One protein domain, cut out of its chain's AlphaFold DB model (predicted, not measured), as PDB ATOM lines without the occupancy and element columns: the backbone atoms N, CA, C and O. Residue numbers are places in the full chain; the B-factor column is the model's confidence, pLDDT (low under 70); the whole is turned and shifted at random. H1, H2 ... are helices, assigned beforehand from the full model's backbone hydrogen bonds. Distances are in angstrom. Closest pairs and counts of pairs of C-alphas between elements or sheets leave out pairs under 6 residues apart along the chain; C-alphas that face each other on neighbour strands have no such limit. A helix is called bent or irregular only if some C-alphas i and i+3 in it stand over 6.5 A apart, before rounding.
ATOM      1  N   PHE A 853     187.789 124.697 150.389       67.62
ATOM      2  CA  PHE A 853     186.723 124.008 151.122       67.62
ATOM      3  C   PHE A 853     186.334 124.700 152.441       67.62
ATOM      4  O   PHE A 853     185.154 124.866 152.713       67.62
ATOM      5  N   SER A 854     187.292 125.176 153.242       73.75
ATOM      6  CA  SER A 854     186.985 125.931 154.470       73.75
ATOM      7  C   SER A 854     186.215 127.221 154.160       73.75
ATOM      8  O   SER A 854     185.282 127.563 154.884       73.75
ATOM      9  N   ASN A 855     186.535 127.897 153.049       77.00
ATOM     10  CA  ASN A 855     185.776 129.063 152.589       77.00
ATOM     11  C   ASN A 855     184.366 128.689 152.108       77.00
ATOM     12  O   ASN A 855     183.428 129.415 152.424       77.00
ATOM     13  N   LEU A 856     184.203 127.558 151.410       82.00
ATOM     14  CA  LEU A 856     182.899 127.022 150.997       82.00
ATOM     15  C   LEU A 856     181.972 126.824 152.205       82.00
ATOM     16  O   LEU A 856     180.901 127.421 152.259       82.00
ATOM     17  N   PHE A 857     182.424 126.056 153.202       85.00
ATOM     18  CA  PHE A 857     181.679 125.826 154.443       85.00
ATOM     19  C   PHE A 857     181.430 127.131 155.216       85.00
ATOM     20  O   PHE A 857     180.312 127.365 155.670       85.00
ATOM     21  N   SER A 858     182.429 128.019 155.302       84.12
ATOM     22  CA  SER A 858     182.274 129.326 155.964       84.12
ATOM     23  C   SER A 858     181.199 130.199 155.305       84.12
ATOM     24  O   SER A 858     180.489 130.899 156.016       84.12
ATOM     25  N   CYS A 859     181.068 130.181 153.974       85.50
ATOM     26  CA  CYS A 859     180.040 130.960 153.271       85.50
ATOM     27  C   CYS A 859     178.663 130.284 153.362       85.50
ATOM     28  O   CYS A 859     177.680 130.957 153.654       85.50
ATOM     29  N   LEU A 860     178.596 128.958 153.184       88.19
ATOM     30  CA  LEU A 860     177.351 128.182 153.249       88.19
ATOM     31  C   LEU A 860     176.654 128.286 154.616       88.19
ATOM     32  O   LEU A 860     175.429 128.344 154.668       88.19
ATOM     33  N   PHE A 861     177.419 128.339 155.709       90.12
ATOM     34  CA  PHE A 861     176.886 128.463 157.070       90.12
ATOM     35  C   PHE A 861     176.948 129.897 157.638       90.12
ATOM     36  O   PHE A 861     176.605 130.110 158.801       90.12
ATOM     37  N   SER A 862     177.338 130.903 156.841       87.81
ATOM     38  CA  SER A 862     177.311 132.304 157.283       87.81
ATOM     39  C   SER A 862     175.905 132.894 157.190       87.81
ATOM     40  O   SER A 862     175.336 133.026 156.103       87.81
ATOM     41  N   ARG A 863     175.375 133.348 158.334       88.19
ATOM     42  CA  ARG A 863     174.119 134.113 158.398       88.19
ATOM     43  C   ARG A 863     174.167 135.365 157.518       88.19
ATOM     44  O   ARG A 863     173.162 135.693 156.901       88.19
ATOM     45  N   GLU A 864     175.314 136.041 157.439       86.19
ATOM     46  CA  GLU A 864     175.484 137.258 156.634       86.19
ATOM     47  C   GLU A 864     175.302 136.968 155.144       86.19
ATOM     48  O   GLU A 864     174.555 137.676 154.480       86.19
ATOM     49  N   CYS A 865     175.899 135.883 154.630       85.62
ATOM     50  CA  CYS A 865     175.753 135.495 153.224       85.62
ATOM     51  C   CYS A 865     174.283 135.211 152.873       85.62
ATOM     52  O   CYS A 865     173.804 135.653 151.833       85.62
ATOM     53  N   TRP A 866     173.537 134.539 153.756       88.12
ATOM     54  CA  TRP A 866     172.107 134.289 153.553       88.12
ATOM     55  C   TRP A 866     171.237 135.539 153.702       88.12
ATOM     56  O   TRP A 866     170.287 135.699 152.941       88.12
ATOM     57  N   VAL A 867     171.561 136.448 154.626       86.19
ATOM     58  CA  VAL A 867     170.864 137.737 154.769       86.19
ATOM     59  C   VAL A 867     171.147 138.650 153.574       86.19
ATOM     60  O   VAL A 867     170.219 139.282 153.083       86.19
ATOM     61  N   ASN A 868     172.367 138.668 153.037       84.44
ATOM     62  CA  ASN A 868     172.722 139.396 151.815       84.44
ATOM     63  C   ASN A 868     172.051 138.795 150.574       84.44
ATOM     64  O   ASN A 868     171.486 139.524 149.758       84.44
ATOM     65  N   LEU A 869     172.044 137.463 150.457       84.19
ATOM     66  CA  LEU A 869     171.307 136.752 149.411       84.19
ATOM     67  C   LEU A 869     169.795 136.996 149.532       84.19
ATOM     68  O   LEU A 869     169.107 137.062 148.512       84.19
ATOM     69  N   TYR A 870     169.285 137.185 150.759       84.56
ATOM     70  CA  TYR A 870     167.900 137.556 151.032       84.56
ATOM     71  C   TYR A 870     167.597 139.052 150.833       84.56
ATOM     72  O   TYR A 870     166.492 139.352 150.398       84.56
ATOM     73  N   SER A 871     168.519 139.987 151.046       78.44
ATOM     74  CA  SER A 871     168.269 141.422 150.825       78.44
ATOM     75  C   SER A 871     168.531 141.861 149.382       78.44
ATOM     76  O   SER A 871     167.962 142.844 148.919       78.44
ATOM     77  N   GLY A 872     169.403 141.148 148.660       72.44
ATOM     78  CA  GLY A 872     169.879 141.535 147.330       72.44
ATOM     79  C   GLY A 872     170.877 142.699 147.331       72.44
ATOM     80  O   GLY A 872     171.398 143.037 146.272       72.44
ATOM     81  N   LYS A 873     171.171 143.296 148.497       67.38
ATOM     82  CA  LYS A 873     171.933 144.552 148.616       67.38
ATOM     83  C   LYS A 873     173.463 144.367 148.555       67.38
ATOM     84  O   LYS A 873     174.168 145.344 148.360       67.38
ATOM     85  N   ASN A 874     173.981 143.138 148.682       67.88
ATOM     86  CA  ASN A 874     175.417 142.816 148.555       67.88
ATOM     87  C   ASN A 874     175.639 141.370 148.063       67.88
ATOM     88  O   ASN A 874     175.997 140.483 148.829       67.88
ATOM     89  N   LEU A 875     175.404 141.103 146.776       78.81
ATOM     90  CA  LEU A 875     175.448 139.748 146.195       78.81
ATOM     91  C   LEU A 875     176.848 139.322 145.716       78.81
ATOM     92  O   LEU A 875     176.976 138.819 144.611       78.81
ATOM     93  N   GLY A 876     177.912 139.565 146.480       82.00
ATOM     94  CA  GLY A 876     179.291 139.324 146.037       82.00
ATOM     95  C   GLY A 876     179.653 137.854 145.727       82.00
ATOM     96  O   GLY A 876     178.845 136.932 145.854       82.00
ATOM     97  N   PRO A 877     180.923 137.572 145.370       81.75
ATOM     98  CA  PRO A 877     181.369 136.212 145.047       81.75
ATOM     99  C   PRO A 877     181.293 135.223 146.229       81.75
ATOM    100  O   PRO A 877     181.491 134.027 146.024       81.75
ATOM    101  N   ARG A 878     181.028 135.688 147.461       83.94
ATOM    102  CA  ARG A 878     180.750 134.826 148.626       83.94
ATOM    103  C   ARG A 878     179.304 134.336 148.617       83.94
ATOM    104  O   ARG A 878     179.057 133.160 148.864       83.94
ATOM    105  N   GLU A 879     178.371 135.219 148.289       88.69
ATOM    106  CA  GLU A 879     176.948 134.945 148.139       88.69
ATOM    107  C   GLU A 879     176.690 134.032 146.930       88.69
ATOM    108  O   GLU A 879     175.940 133.065 147.047       88.69
ATOM    109  N   ASP A 880     177.389 134.252 145.809       89.69
ATOM    110  CA  ASP A 880     177.387 133.327 144.663       89.69
ATOM    111  C   ASP A 880     177.863 131.917 145.061       89.69
ATOM    112  O   ASP A 880     177.256 130.912 144.673       89.69
ATOM    113  N   LEU A 881     178.941 131.842 145.853       89.62
ATOM    114  CA  LEU A 881     179.520 130.588 146.334       89.62
ATOM    115  C   LEU A 881     178.560 129.858 147.284       89.62
ATOM    116  O   LEU A 881     178.352 128.657 147.125       89.62
ATOM    117  N   ALA A 882     177.950 130.573 148.234       90.50
ATOM    118  CA  ALA A 882     176.942 130.026 149.143       90.50
ATOM    119  C   ALA A 882     175.705 129.520 148.380       90.50
ATOM    120  O   ALA A 882     175.204 128.436 148.672       90.50
ATOM    121  N   ASN A 883     175.256 130.262 147.361       92.44
ATOM    122  CA  ASN A 883     174.113 129.908 146.524       92.44
ATOM    123  C   ASN A 883     174.329 128.600 145.738       92.44
ATOM    124  O   ASN A 883     173.474 127.716 145.791       92.44
ATOM    125  N   GLU A 884     175.459 128.442 145.038       92.31
ATOM    126  CA  GLU A 884     175.747 127.188 144.314       92.31
ATOM    127  C   GLU A 884     176.056 126.025 145.272       92.31
ATOM    128  O   GLU A 884     175.659 124.893 145.000       92.31
ATOM    129  N   ALA A 885     176.698 126.285 146.417       91.81
ATOM    130  CA  ALA A 885     176.934 125.271 147.446       91.81
ATOM    131  C   ALA A 885     175.624 124.725 148.033       91.81
ATOM    132  O   ALA A 885     175.458 123.514 148.166       91.81
ATOM    133  N   ALA A 886     174.674 125.604 148.348       92.56
ATOM    134  CA  ALA A 886     173.371 125.210 148.865       92.56
ATOM    135  C   ALA A 886     172.532 124.481 147.809       92.56
ATOM    136  O   ALA A 886     171.926 123.456 148.112       92.56
ATOM    137  N   ALA A 887     172.549 124.950 146.557       92.38
ATOM    138  CA  ALA A 887     171.904 124.259 145.443       92.38
ATOM    139  C   ALA A 887     172.465 122.839 145.242       92.38
ATOM    140  O   ALA A 887     171.704 121.896 145.035       92.38
ATOM    141  N   LEU A 888     173.788 122.675 145.350       92.00
ATOM    142  CA  LEU A 888     174.460 121.379 145.294       92.00
ATOM    143  C   LEU A 888     174.027 120.452 146.442       92.00
ATOM    144  O   LEU A 888     173.732 119.289 146.186       92.00
ATOM    145  N   VAL A 889     173.950 120.955 147.680       91.81
ATOM    146  CA  VAL A 889     173.505 120.170 148.848       91.81
ATOM    147  C   VAL A 889     172.047 119.723 148.705       91.81
ATOM    148  O   VAL A 889     171.751 118.560 148.968       91.81
ATOM    149  N   LEU A 890     171.150 120.601 148.243       90.38
ATOM    150  CA  LEU A 890     169.744 120.259 147.991       90.38
ATOM    151  C   LEU A 890     169.609 119.183 146.903       90.38
ATOM    152  O   LEU A 890     168.928 118.179 147.109       90.38
ATOM    153  N   ASN A 891     170.305 119.357 145.777       90.94
ATOM    154  CA  ASN A 891     170.305 118.411 144.661       90.94
ATOM    155  C   ASN A 891     170.891 117.044 145.053       90.94
ATOM    156  O   ASN A 891     170.294 116.009 144.752       90.94
ATOM    157  N   PHE A 892     172.020 117.030 145.769       90.12
ATOM    158  CA  PHE A 892     172.637 115.805 146.277       90.12
ATOM    159  C   PHE A 892     171.741 115.099 147.301       90.12
ATOM    160  O   PHE A 892     171.521 113.899 147.178       90.12
ATOM    161  N   GLY A 893     171.184 115.833 148.270       90.75
ATOM    162  CA  GLY A 893     170.298 115.272 149.293       90.75
ATOM    163  C   GLY A 893     169.028 114.666 148.697       90.75
ATOM    164  O   GLY A 893     168.674 113.537 149.026       90.75
ATOM    165  N   LEU A 894     168.379 115.364 147.761       87.62
ATOM    166  CA  LEU A 894     167.191 114.852 147.078       87.62
ATOM    167  C   LEU A 894     167.522 113.648 146.178       87.62
ATOM    168  O   LEU A 894     166.780 112.670 146.182       87.62
ATOM    169  N   SER A 895     168.659 113.670 145.474       87.81
ATOM    170  CA  SER A 895     169.151 112.507 144.717       87.81
ATOM    171  C   SER A 895     169.410 111.307 145.626       87.81
ATOM    172  O   SER A 895     168.989 110.197 145.308       87.81
ATOM    173  N   PHE A 896     170.067 111.521 146.769       87.62
ATOM    174  CA  PHE A 896     170.348 110.477 147.750       87.62
ATOM    175  C   PHE A 896     169.060 109.862 148.302       87.62
ATOM    176  O   PHE A 896     168.969 108.643 148.361       87.62
ATOM    177  N   VAL A 897     168.047 110.669 148.642       85.06
ATOM    178  CA  VAL A 897     166.738 110.159 149.091       85.06
ATOM    179  C   VAL A 897     166.071 109.313 148.002       85.06
ATOM    180  O   VAL A 897     165.642 108.199 148.292       85.06
ATOM    181  N   VAL A 898     166.044 109.782 146.748       79.75
ATOM    182  CA  VAL A 898     165.477 109.022 145.615       79.75
ATOM    183  C   VAL A 898     166.193 107.677 145.431       79.75
ATOM    184  O   VAL A 898     165.530 106.648 145.305       79.75
ATOM    185  N   PHE A 899     167.529 107.660 145.471       79.44
ATOM    186  CA  PHE A 899     168.314 106.425 145.368       79.44
ATOM    187  C   PHE A 899     168.149 105.500 146.574       79.44
ATOM    188  O   PHE A 899     168.017 104.292 146.398       79.44
ATOM    189  N   TYR A 900     168.137 106.047 147.788       81.44
ATOM    190  CA  TYR A 900     167.961 105.281 149.016       81.44
ATOM    191  C   TYR A 900     166.617 104.552 149.013       81.44
ATOM    192  O   TYR A 900     166.579 103.346 149.247       81.44
ATOM    193  N   VAL A 901     165.518 105.238 148.682       74.94
ATOM    194  CA  VAL A 901     164.209 104.575 148.664       74.94
ATOM    195  C   VAL A 901     164.097 103.580 147.505       74.94
ATOM    196  O   VAL A 901     163.562 102.494 147.715       74.94
ATOM    197  N   PHE A 902     164.678 103.873 146.335       74.69
ATOM    198  CA  PHE A 902     164.759 102.913 145.222       74.69
ATOM    199  C   PHE A 902     165.495 101.614 145.598       74.69
ATOM    200  O   PHE A 902     165.048 100.521 145.260       74.69
ATOM    201  N   LEU A 903     166.610 101.720 146.328       72.94
ATOM    202  CA  LEU A 903     167.411 100.568 146.749       72.94
ATOM    203  C   LEU A 903     166.796  99.806 147.934       72.94
ATOM    204  O   LEU A 903     166.926  98.584 148.002       72.94
ATOM    205  N   CYS A 904     166.154 100.506 148.877       68.69
ATOM    206  CA  CYS A 904     165.733  99.930 150.157       68.69
ATOM    207  C   CYS A 904     164.246  99.547 150.246       68.69
ATOM    208  O   CYS A 904     163.902  98.743 151.113       68.69
ATOM    209  N   ARG A 905     163.348 100.070 149.392       61.97
ATOM    210  CA  ARG A 905     161.937  99.634 149.368       61.97
ATOM    211  C   ARG A 905     161.677  98.552 148.321       61.97
ATOM    212  O   ARG A 905     161.493  98.816 147.134       61.97
TER     213      ARG A 905
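What this domain is: This is residues 853 to 905 of the 919 residues of a protein of Toxoplasma gondii ARI (UniProt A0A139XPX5). One long, straight helix, H3, makes the longest axis, and two short helices, H1 and H2, pack crosswise on its first part to form a small head. Beyond this head the long helix goes on alone, and residues 890 to 905, of which 890 to 904 belong to H3, stick out as a free arm. The printed part has 53 residues with three named helices, in the order H1, H2, H3, and no named strand; the class is all helix. The whole is loose, with a radius of gyration of the C-alphas of 14.2 A, and only just elongated, spanning 46 by 23 by 15 A.

How they stand to each other: Start with H1, residues 853 to 860, and look ahead to H3, residues 877 to 904. H1 touches H3, which meets it with residues 878 to 886 alone; the closest C-alphas, those of Leu 860 and Ala 882, are 4.5 A apart. Their lines are about perpendicular, at 87 degrees. Next comes H2, residues 863 to 871, which touches H3 at residues 878 to 883 of H3 alone. Here the closest C-alphas are those of Cys 865 and Glu 879, 5.3 A apart, and the lines are about perpendicular, at 80 degrees. H1 and H2 are close but not clearly touching: their closest C-alphas, of Cys 859 and Cys 865, are 6.2 A apart. These two run the same way at a steep tilt of 49 degrees. In the backbones of H1, H2 and H3, every O i to N i+4 pair is within hydrogen-bond range.

Where its parts are: Find C-alpha 853 at (186.723, 124.008, 151.122); from there H1 runs 10.5 A to C-alpha 860. After a tight link of 2 residues, H2 begins at C-alpha 863, at (174.119, 134.113, 158.398), and runs 12.0 A to C-alpha 871. A tight link of 5 residues then leads to Pro 877, where H3 begins. Follow H3 for 39.8 A, over 28 residues, to C-alpha 904 at (165.733, 99.930, 150.157). None of the three helices is bent or irregular.

The domain as a whole: The two C-alphas farthest apart are those of Lys 873 and Arg 905, at 46.0 A. Leave out the stretch that stands free, and the body has 37 residues spanning 25 by 16 by 15 A, with a radius of gyration of 8.8 A. The printed part has no cut, and both links are tight. In the B-factor column you will find a mean pLDDT of 83.6 for the printed part of this model; residue 853, residues 873 to 874 and residues 904 to 905 are under 70.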